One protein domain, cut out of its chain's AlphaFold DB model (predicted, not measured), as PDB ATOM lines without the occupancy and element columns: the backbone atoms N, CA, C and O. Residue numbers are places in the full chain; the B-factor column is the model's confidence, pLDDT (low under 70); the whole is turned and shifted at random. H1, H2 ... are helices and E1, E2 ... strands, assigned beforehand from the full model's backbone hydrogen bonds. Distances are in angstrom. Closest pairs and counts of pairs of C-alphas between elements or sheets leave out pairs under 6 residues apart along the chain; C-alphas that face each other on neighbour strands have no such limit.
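What this domain is: This is residues 3 to 78 of the 78 residues of an uncharacterized protein of Corynebacterium aurimucosum (UniProt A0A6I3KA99). A four-stranded sheet with H1 over one face forms two layers; H2 only grazes the sheet, and residues 38 to 56 loop out. The printed part has 76 residues, with named E1, H1, E2, E3, E4, H2; the antiparallel sheet runs E2 E3 E1 E4. This mixed helix-and-strand domain is compact, radius of gyration of the C-alphas 13.1 A, spanning 36 by 33 by 14 A.

How they stand to each other: E1, residues 3 to 7, neighbours E4, residues 57 to 62, N 4 and O 60 being 2.8 A apart, and E3, residues 33 to 37, N 5 and O 34 being 2.8 A apart. E2, residues 26 to 28, forms a hairpin with E3, N 26 to O 35 at 2.8 A. H1, residues 10 to 22, is on the sheet, height 7.5 A. E1, H1 and E2 form a split strand-helix-strand unit, E3 between its strands, crossover right-handed.

Where its parts are: E1 begins at C-alpha 3, (-33.046, -40.249, -10.793); H2, residues 64 to 76, ends at C-alpha 76, (-54.197, -33.416, -14.132).

The domain as a whole: Link E3 to E4 is long; residues 39 to 52 have low confidence.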
ATOM      1  N   LEU A   3     -33.068 -39.338 -11.930       85.94
ATOM      2  CA  LEU A   3     -33.046 -40.249 -10.793       85.94
ATOM      3  C   LEU A   3     -34.112 -39.800  -9.805       85.94
ATOM      4  O   LEU A   3     -34.135 -38.627  -9.429       85.94
ATOM      5  N   ILE A   4     -34.955 -40.731  -9.380       88.62
ATOM      6  CA  ILE A   4     -35.934 -40.534  -8.315       88.62
ATOM      7  C   ILE A   4     -35.470 -41.351  -7.115       88.62
ATOM      8  O   ILE A   4     -35.124 -42.519  -7.263       88.62
ATOM      9  N   ALA A   5     -35.421 -40.735  -5.939       89.38
ATOM     10  CA  ALA A   5     -35.041 -41.399  -4.705       89.38
ATOM     11  C   ALA A   5     -36.178 -41.372  -3.678       89.38
ATOM     12  O   ALA A   5     -36.742 -40.317  -3.364       89.38
ATOM     13  N   HIS A   6     -36.454 -42.542  -3.105       89.62
ATOM     14  CA  HIS A   6     -37.424 -42.748  -2.039       89.62
ATOM     15  C   HIS A   6     -36.698 -43.213  -0.778       89.62
ATOM     16  O   HIS A   6     -35.901 -44.147  -0.799       89.62
ATOM     17  N   ILE A   7     -36.958 -42.551   0.348       88.62
ATOM     18  CA  ILE A   7     -36.352 -42.922   1.629       88.62
ATOM     19  C   ILE A   7     -37.128 -44.109   2.201       88.62
ATOM     20  O   ILE A   7     -38.233 -43.933   2.712       88.62
ATOM     21  N   ALA A   8     -36.533 -45.298   2.148       83.44
ATOM     22  CA  ALA A   8     -37.109 -46.518   2.705       83.44
ATOM     23  C   ALA A   8     -36.991 -46.548   4.239       83.44
ATOM     24  O   ALA A   8     -37.923 -46.943   4.938       83.44
ATOM     25  N   ASN A   9     -35.868 -46.068   4.791       82.62
ATOM     26  CA  ASN A   9     -35.642 -46.046   6.237       82.62
ATOM     27  C   ASN A   9     -35.984 -44.676   6.851       82.62
ATOM     28  O   ASN A   9     -35.155 -43.760   6.887       82.62
ATOM     29  N   LYS A  10     -37.204 -44.548   7.391       79.69
ATOM     30  CA  LYS A  10     -37.683 -43.298   8.008       79.69
ATOM     31  C   LYS A  10     -36.904 -42.896   9.268       79.69
ATOM     32  O   LYS A  10     -36.709 -41.702   9.482       79.69
ATOM     33  N   ALA A  11     -36.390 -43.850  10.048       85.31
ATOM     34  CA  ALA A  11     -35.612 -43.562  11.260       85.31
ATOM     35  C   ALA A  11     -34.286 -42.843  10.950       85.31
ATOM     36  O   ALA A  11     -33.818 -42.016  11.728       85.31
ATOM     37  N   LYS A  12     -33.704 -43.100   9.772       85.88
ATOM     38  CA  LYS A  12     -32.476 -42.442   9.294       85.88
ATOM     39  C   LYS A  12     -32.744 -41.291   8.315       85.88
ATOM     40  O   LYS A  12     -31.796 -40.745   7.745       85.88
ATOM     41  N   ALA A  13     -34.003 -40.880   8.131       86.75
ATOM     42  CA  ALA A  13     -34.384 -39.906   7.110       86.75
ATOM     43  C   ALA A  13     -33.559 -38.604   7.136       86.75
ATOM     44  O   ALA A  13     -33.116 -38.192   6.067       86.75
ATOM     45  N   PRO A  14     -33.258 -37.959   8.284       92.06
ATOM     46  CA  PRO A  14     -32.462 -36.728   8.285       92.06
ATOM     47  C   PRO A  14     -31.067 -36.903   7.669       92.06
ATOM     48  O   PRO A  14     -30.620 -36.055   6.895       92.06
ATOM     49  N   ARG A  15     -30.396 -38.023   7.965       91.00
ATOM     50  CA  ARG A  15     -29.080 -38.356   7.405       91.00
ATOM     51  C   ARG A  15     -29.174 -38.625   5.905       91.00
ATOM     52  O   ARG A  15     -28.393 -38.066   5.141       91.00
ATOM     53  N   ILE A  16     -30.160 -39.414   5.488       90.56
ATOM     54  CA  ILE A  16     -30.370 -39.787   4.083       90.56
ATOM     55  C   ILE A  16     -30.691 -38.547   3.237       90.56
ATOM     56  O   ILE A  16     -30.115 -38.357   2.171       90.56
ATOM     57  N   ARG A  17     -31.516 -37.623   3.748       91.56
ATOM     58  CA  ARG A  17     -31.799 -36.329   3.097       91.56
ATOM     59  C   ARG A  17     -30.530 -35.498   2.883       91.56
ATOM     60  O   ARG A  17     -30.386 -34.874   1.837       91.56
ATOM     61  N   ARG A  18     -29.605 -35.480   3.853       91.00
ATOM     62  CA  ARG A  18     -28.308 -34.788   3.702       91.00
ATOM     63  C   ARG A  18     -27.455 -35.435   2.611       91.00
ATOM     64  O   ARG A  18     -26.887 -34.715   1.799       91.00
ATOM     65  N   GLN A  19     -27.410 -36.766   2.560       88.94
ATOM     66  CA  GLN A  19     -26.687 -37.501   1.515       88.94
ATOM     67  C   GLN A  19     -27.284 -37.248   0.124       88.94
ATOM     68  O   GLN A  19     -26.541 -36.964  -0.810       88.94
ATOM     69  N   LEU A  20     -28.614 -37.258  -0.000       88.12
ATOM     70  CA  LEU A  20     -29.324 -36.929  -1.240       88.12
ATOM     71  C   LEU A  20     -29.011 -35.505  -1.715       88.12
ATOM     72  O   LEU A  20     -28.672 -35.309  -2.881       88.12
ATOM     73  N   LYS A  21     -29.028 -34.516  -0.813       88.62
ATOM     74  CA  LYS A  21     -28.617 -33.141  -1.144       88.62
ATOM     75  C   LYS A  21     -27.163 -33.058  -1.605       88.62
ATOM     76  O   LYS A  21     -26.892 -32.412  -2.609       88.62
ATOM     77  N   ALA A  22     -26.243 -33.727  -0.907       86.00
ATOM     78  CA  ALA A  22     -24.824 -33.756  -1.279       86.00
ATOM     79  C   ALA A  22     -24.592 -34.395  -2.660       86.00
ATOM     80  O   ALA A  22     -23.642 -34.052  -3.354       86.00
ATOM     81  N   GLN A  23     -25.483 -35.296  -3.071       81.94
ATOM     82  CA  GLN A  23     -25.487 -35.939  -4.384       81.94
ATOM     83  C   GLN A  23     -26.217 -35.113  -5.460       81.94
ATOM     84  O   GLN A  23     -26.277 -35.545  -6.611       81.94
ATOM     85  N   GLY A  24     -26.771 -33.943  -5.121       84.38
ATOM     86  CA  GLY A  24     -27.441 -33.039  -6.062       84.38
ATOM     87  C   GLY A  24     -28.929 -33.321  -6.296       84.38
ATOM     88  O   GLY A  24     -29.480 -32.850  -7.288       84.38
ATOM     89  N   PHE A  25     -29.595 -34.085  -5.424       87.75
ATOM     90  CA  PHE A  25     -31.048 -34.258  -5.497       87.75
ATOM     91  C   PHE A  25     -31.782 -33.034  -4.929       87.75
ATOM     92  O   PHE A  25     -31.502 -32.579  -3.816       87.75
ATOM     93  N   GLY A  26     -32.782 -32.554  -5.668       87.44
ATOM     94  CA  GLY A  26     -33.785 -31.602  -5.196       87.44
ATOM     95  C   GLY A  26     -35.014 -32.323  -4.643       87.44
ATOM     96  O   GLY A  26     -35.356 -33.408  -5.100       87.44
ATOM     97  N   TYR A  27     -35.692 -31.735  -3.657       89.81
ATOM     98  CA  TYR A  27     -36.934 -32.300  -3.118       89.81
ATOM     99  C   TYR A  27     -38.154 -31.680  -3.802       89.81
ATOM    100  O   TYR A  27     -38.366 -30.470  -3.711       89.81
ATOM    101  N   ASN A  28     -38.969 -32.509  -4.452       85.88
ATOM    102  CA  ASN A  28     -40.261 -32.119  -4.995       85.88
ATOM    103  C   ASN A  28     -41.329 -32.280  -3.903       85.88
ATOM    104  O   ASN A  28     -41.720 -33.396  -3.564       85.88
ATOM    105  N   ARG A  29     -41.801 -31.154  -3.354       81.94
ATOM    106  CA  ARG A  29     -42.810 -31.145  -2.284       81.94
ATOM    107  C   ARG A  29     -44.161 -31.683  -2.738       81.94
ATOM    108  O   ARG A  29     -44.772 -32.424  -1.982       81.94
ATOM    109  N   THR A  30     -44.591 -31.346  -3.951       78.44
ATOM    110  CA  THR A  30     -45.889 -31.760  -4.501       78.44
ATOM    111  C   THR A  30     -45.995 -33.278  -4.602       78.44
ATOM    112  O   THR A  30     -47.047 -33.844  -4.345       78.44
ATOM    113  N   ARG A  31     -44.885 -33.946  -4.933       76.50
ATOM    114  CA  ARG A  31     -44.841 -35.405  -5.112       76.50
ATOM    115  C   ARG A  31     -44.251 -36.169  -3.932       76.50
ATOM    116  O   ARG A  31     -44.309 -37.388  -3.903       76.50
ATOM    117  N   GLY A  32     -43.663 -35.475  -2.962       84.69
ATOM    118  CA  GLY A  32     -43.016 -36.112  -1.817       84.69
ATOM    119  C   GLY A  32     -41.718 -36.861  -2.153       84.69
ATOM    120  O   GLY A  32     -41.286 -37.709  -1.372       84.69
ATOM    121  N   GLU A  33     -41.066 -36.536  -3.271       87.50
ATOM    122  CA  GLU A  33     -39.966 -37.315  -3.860       87.50
ATOM    123  C   GLU A  33     -38.670 -36.509  -3.991       87.50
ATOM    124  O   GLU A  33     -38.683 -35.283  -4.120       87.50
ATOM    125  N   TRP A  34     -37.527 -37.198  -3.996       90.62
ATOM    126  CA  TRP A  34     -36.225 -36.597  -4.299       90.62
ATOM    127  C   TRP A  34     -35.867 -36.850  -5.757       90.62
ATOM    128  O   TRP A  34     -35.870 -37.993  -6.193       90.62
ATOM    129  N   VAL A  35     -35.525 -35.804  -6.504       87.31
ATOM    130  CA  VAL A  35     -35.286 -35.877  -7.949       87.31
ATOM    131  C   VAL A  35     -33.938 -35.250  -8.298       87.31
ATOM    132  O   VAL A  35     -33.638 -34.133  -7.877       87.31
ATOM    133  N   LYS A  36     -33.132 -35.944  -9.102       84.62
ATOM    134  CA  LYS A  36     -31.918 -35.405  -9.733       84.62
ATOM    135  C   LYS A  36     -32.069 -35.494 -11.247       84.62
ATOM    136  O   LYS A  36     -32.327 -36.570 -11.784       84.62
ATOM    137  N   ASN A  37     -31.896 -34.371 -11.941       80.25
ATOM    138  CA  ASN A  37     -31.801 -34.375 -13.397       80.25
ATOM    139  C   ASN A  37     -30.403 -34.852 -13.805       80.25
ATOM    140  O   ASN A  37     -29.399 -34.222 -13.481       80.25
ATOM    141  N   CYS A  38     -30.351 -35.964 -14.527       73.25
ATOM    142  CA  CYS A  38     -29.147 -36.486 -15.152       73.25
ATOM    143  C   CYS A  38     -29.173 -36.058 -16.621       73.25
ATOM    144  O   CYS A  38     -29.466 -36.866 -17.513       73.25
ATOM    145  N   MET A  39     -28.940 -34.767 -16.876       64.06
ATOM    146  CA  MET A  39     -28.708 -34.309 -18.242       64.06
ATOM    147  C   MET A  39     -27.359 -34.847 -18.713       64.06
ATOM    148  O   MET A  39     -26.317 -34.549 -18.136       64.06
ATOM    149  N   THR A  40     -27.375 -35.611 -19.798       53.78
ATOM    150  CA  THR A  40     -26.198 -35.820 -20.637       53.78
ATOM    151  C   THR A  40     -25.952 -34.525 -21.404       53.78
ATOM    152  O   THR A  40     -26.573 -34.294 -22.441       53.78
ATOM    153  N   LEU A  41     -25.082 -33.649 -20.898       40.75
ATOM    154  CA  LEU A  41     -24.498 -32.591 -21.726       40.75
ATOM    155  C   LEU A  41     -23.788 -33.294 -22.893       40.75
ATOM    156  O   LEU A  41     -22.798 -33.984 -22.670       40.75
ATOM    157  N   ARG A  42     -24.382 -33.215 -24.096       42.81
ATOM    158  CA  ARG A  42     -23.868 -33.696 -25.396       42.81
ATOM    159  C   ARG A  42     -22.818 -34.819 -25.290       42.81
ATOM    160  O   ARG A  42     -21.630 -34.586 -25.466       42.81
ATOM    161  N   GLY A  43     -23.267 -36.039 -24.995       46.34
ATOM    162  CA  GLY A  43     -22.415 -37.236 -25.049       46.34
ATOM    163  C   GLY A  43     -21.594 -37.551 -23.793       46.34
ATOM    164  O   GLY A  43     -21.042 -38.645 -23.711       46.34
ATOM    165  N   VAL A  44     -21.563 -36.685 -22.775       47.62
ATOM    166  CA  VAL A  44     -20.861 -36.978 -21.515       47.62
ATOM    167  C   VAL A  44     -21.871 -37.410 -20.450       47.62
ATOM    168  O   VAL A  44     -22.738 -36.638 -20.032       47.62
ATOM    169  N   ARG A  45     -21.765 -38.667 -19.991       51.59
ATOM    170  CA  ARG A  45     -22.453 -39.182 -18.791       51.59
ATOM    171  C   ARG A  45     -21.866 -38.507 -17.548       51.59
ATOM    172  O   ARG A  45     -21.078 -39.103 -16.821       51.59
ATOM    173  N   LEU A  46     -22.241 -37.258 -17.304       51.84
ATOM    174  CA  LEU A  46     -21.925 -36.581 -16.053       51.84
ATOM    175  C   LEU A  46     -22.761 -37.230 -14.933       51.84
ATOM    176  O   LEU A  46     -23.987 -37.294 -15.001       51.84
ATOM    177  N   ASP A  47     -22.074 -37.742 -13.912       55.22
ATOM    178  CA  ASP A  47     -22.597 -38.041 -12.568       55.22
ATOM    179  C   ASP A  47     -23.428 -39.307 -12.284       55.22
ATOM    180  O   ASP A  47     -23.913 -39.490 -11.163       55.22
ATOM    181  N   LEU A  48     -23.560 -40.241 -13.223       54.84
ATOM    182  CA  LEU A  48     -24.395 -41.439 -13.020       54.84
ATOM    183  C   LEU A  48     -23.934 -42.496 -11.975       54.84
ATOM    184  O   LEU A  48     -24.828 -43.171 -11.459       54.84
ATOM    185  N   PRO A  49     -22.643 -42.694 -11.611       54.59
ATOM    186  CA  PRO A  49     -22.271 -43.843 -10.770       54.59
ATOM    187  C   PRO A  49     -22.454 -43.642  -9.256       54.59
ATOM    188  O   PRO A  49     -22.834 -44.585  -8.567       54.59
ATOM    189  N   ARG A  50     -22.205 -42.443  -8.705       56.81
ATOM    190  CA  ARG A  50     -22.197 -42.242  -7.235       56.81
ATOM    191  C   ARG A  50     -23.587 -42.123  -6.618       56.81
ATOM    192  O   ARG A  50     -23.756 -42.434  -5.442       56.81
ATOM    193  N   ALA A  51     -24.573 -41.700  -7.402       60.34
ATOM    194  CA  ALA A  51     -25.911 -41.402  -6.910       60.34
ATOM    195  C   ALA A  51     -26.822 -42.623  -6.788       60.34
ATOM    196  O   ALA A  51     -27.900 -42.473  -6.241       60.34
ATOM    197  N   ARG A  52     -26.437 -43.809  -7.282       64.31
ATOM    198  CA  ARG A  52     -27.305 -45.003  -7.248       64.31
ATOM    199  C   ARG A  52     -27.295 -45.758  -5.920       64.31
ATOM    200  O   ARG A  52     -28.152 -46.610  -5.716       64.31
ATOM    201  N   THR A  53     -26.353 -45.471  -5.029       70.44
ATOM    202  CA  THR A  53     -26.166 -46.236  -3.792       70.44
ATOM    203  C   THR A  53     -26.161 -45.301  -2.584       70.44
ATOM    204  O   THR A  53     -25.126 -44.814  -2.137       70.44
ATOM    205  N   ILE A  54     -27.349 -45.032  -2.040       80.81
ATOM    206  CA  ILE A  54     -27.504 -44.373  -0.737       80.81
ATOM    207  C   ILE A  54     -28.199 -45.362   0.192       80.81
ATOM    208  O   ILE A  54     -29.357 -45.706  -0.021       80.81
ATOM    209  N   ASP A  55     -27.487 -45.815   1.225       82.19
ATOM    210  CA  ASP A  55     -28.042 -46.736   2.221       82.19
ATOM    211  C   ASP A  55     -29.308 -46.147   2.870       82.19
ATOM    212  O   ASP A  55     -29.313 -45.020   3.373       82.19
ATOM    213  N   GLY A  56     -30.398 -46.914   2.832       82.19
ATOM    214  CA  GLY A  56     -31.716 -46.496   3.307       82.19
ATOM    215  C   GLY A  56     -32.561 -45.691   2.311       82.19
ATOM    216  O   GLY A  56     -33.663 -45.278   2.688       82.19
ATOM    217  N   ALA A  57     -32.107 -45.492   1.068       85.44
ATOM    218  CA  ALA A  57     -32.918 -44.961  -0.027       85.44
ATOM    219  C   ALA A  57     -32.915 -45.889  -1.251       85.44
ATOM    220  O   ALA A  57     -31.864 -46.334  -1.707       85.44
ATOM    221  N   THR A  58     -34.094 -46.142  -1.812       88.75
ATOM    222  CA  THR A  58     -34.234 -46.753  -3.136       88.75
ATOM    223  C   THR A  58     -34.108 -45.669  -4.194       88.75
ATOM    224  O   THR A  58     -34.691 -44.593  -4.054       88.75
ATOM    225  N   ILE A  59     -33.304 -45.927  -5.228       86.56
ATOM    226  CA  ILE A  59     -32.991 -44.947  -6.269       86.56
ATOM    227  C   ILE A  59     -33.276 -45.563  -7.626       86.56
ATOM    228  O   ILE A  59     -32.663 -46.553  -8.023       86.56
ATOM    229  N   GLU A  60     -34.200 -44.945  -8.342       86.88
ATOM    230  CA  GLU A  60     -34.722 -45.433  -9.603       86.88
ATOM    231  C   GLU A  60     -34.361 -44.477 -10.728       86.88
ATOM    232  O   GLU A  60     -34.402 -43.255 -10.582       86.88
ATOM    233  N   MET A  61     -33.991 -45.042 -11.872       84.31
ATOM    234  CA  MET A  61     -33.719 -44.275 -13.076       84.31
ATOM    235  C   MET A  61     -34.978 -44.214 -13.931       84.31
ATOM    236  O   MET A  61     -35.641 -45.230 -14.134       84.31
ATOM    237  N   ARG A  62     -35.274 -43.019 -14.436       82.56
ATOM    238  CA  ARG A  62     -36.386 -42.745 -15.341       82.56
ATOM    239  C   ARG A  62     -35.916 -41.992 -16.578       82.56
ATOM    240  O   ARG A  62     -34.961 -41.202 -16.533       82.56
ATOM    241  N   THR A  63     -36.566 -42.237 -17.703       82.62
ATOM    242  CA  THR A  63     -36.358 -41.483 -18.939       82.62
ATOM    243  C   THR A  63     -36.961 -40.080 -18.819       82.62
ATOM    244  O   THR A  63     -37.600 -39.727 -17.825       82.62
ATOM    245  N   GLY A  64     -36.695 -39.227 -19.812       77.19
ATOM    246  CA  GLY A  64     -37.350 -37.917 -19.880       77.19
ATOM    247  C   GLY A  64     -38.860 -38.050 -20.070       77.19
ATOM    248  O   GLY A  64     -39.617 -37.402 -19.355       77.19
ATOM    249  N   GLU A  65     -39.281 -38.940 -20.968       81.88
ATOM    250  CA  GLU A  65     -40.690 -39.207 -21.273       81.88
ATOM    251  C   GLU A  65     -41.460 -39.706 -20.049       81.88
ATOM    252  O   GLU A  65     -42.511 -39.158 -19.725       81.88
ATOM    253  N   GLU A  66     -40.901 -40.666 -19.307       80.94
ATOM    254  CA  GLU A  66     -41.505 -41.160 -18.066       80.94
ATOM    255  C   GLU A  66     -41.670 -40.029 -17.045       80.94
ATOM    256  O   GLU A  66     -42.713 -39.906 -16.409       80.94
ATOM    257  N   MET A  67     -40.670 -39.153 -16.906       78.12
ATOM    258  CA  MET A  67     -40.773 -38.032 -15.974       78.12
ATOM    259  C   MET A  67     -41.840 -37.018 -16.406       78.12
ATOM    260  O   MET A  67     -42.597 -36.542 -15.559       78.12
ATOM    261  N   HIS A  68     -41.929 -36.719 -17.705       76.25
ATOM    262  CA  HIS A  68     -42.973 -35.861 -18.269       76.25
ATOM    263  C   HIS A  68     -44.369 -36.441 -18.029       76.25
ATOM    264  O   HIS A  68     -45.254 -35.716 -17.578       76.25
ATOM    265  N   ALA A  69     -44.559 -37.743 -18.252       80.12
ATOM    266  CA  ALA A  69     -45.827 -38.415 -17.992       80.12
ATOM    267  C   ALA A  69     -46.244 -38.286 -16.519       80.12
ATOM    268  O   ALA A  69     -47.391 -37.943 -16.234       80.12
ATOM    269  N   ILE A  70     -45.313 -38.473 -15.574       74.50
ATOM    270  CA  ILE A  70     -45.647 -38.355 -14.151       74.50
ATOM    271  C   ILE A  70     -45.919 -36.892 -13.747       74.50
ATOM    272  O   ILE A  70     -46.767 -36.640 -12.895       74.50
ATOM    273  N   ILE A  71     -45.231 -35.906 -14.338       72.69
ATOM    274  CA  ILE A  71     -45.545 -34.481 -14.115       72.69
ATOM    275  C   ILE A  71     -46.958 -34.162 -14.618       72.69
ATOM    276  O   ILE A  71     -47.737 -33.567 -13.880       72.69
ATOM    277  N   ASN A  72     -47.305 -34.602 -15.828       76.69
ATOM    278  CA  ASN A  72     -48.626 -34.369 -16.407       76.69
ATOM    279  C   ASN A  72     -49.736 -35.035 -15.586       76.69
ATOM    280  O   ASN A  72     -50.756 -34.405 -15.325       76.69
ATOM    281  N   ALA A  73     -49.520 -36.269 -15.120       74.19
ATOM    282  CA  ALA A  73     -50.458 -36.957 -14.237       74.19
ATOM    283  C   ALA A  73     -50.653 -36.216 -12.901       74.19
ATOM    284  O   ALA A  73     -51.775 -36.105 -12.417       74.19
ATOM    285  N   ALA A  74     -49.578 -35.666 -12.327       68.12
ATOM    286  CA  ALA A  74     -49.651 -34.887 -11.091       68.12
ATOM    287  C   ALA A  74     -50.382 -33.544 -11.267       68.12
ATOM    288  O   ALA A  74     -51.012 -33.084 -10.325       68.12
ATOM    289  N   ILE A  75     -50.302 -32.923 -12.449       71.56
ATOM    290  CA  ILE A  75     -51.038 -31.688 -12.772       71.56
ATOM    291  C   ILE A  75     -52.517 -31.989 -13.036       71.56
ATOM    292  O   ILE A  75     -53.376 -31.252 -12.576       71.56
ATOM    293  N   ALA A  76     -52.825 -33.066 -13.765       71.31
ATOM    294  CA  ALA A  76     -54.197 -33.416 -14.132       71.31
ATOM    295  C   ALA A  76     -55.056 -33.893 -12.944       71.31
ATOM    296  O   ALA A  76     -56.279 -33.860 -13.031       71.31
ATOM    297  N   GLY A  77     -54.425 -34.366 -11.864       56.31
ATOM    298  CA  GLY A  77     -55.099 -34.796 -10.636       56.31
ATOM    299  C   GLY A  77     -55.112 -33.768  -9.497       56.31
ATOM    300  O   GLY A  77     -55.514 -34.145  -8.397       56.31
ATOM    301  N   ALA A  78     -54.630 -32.538  -9.724       51.47
ATOM    302  CA  ALA A  78     -54.535 -31.461  -8.728       51.47
ATOM    303  C   ALA A  78     -55.667 -30.433  -8.843       51.47
ATOM    304  O   ALA A  78     -56.158 -30.209  -9.972       51.47
TER     305      ALA A  78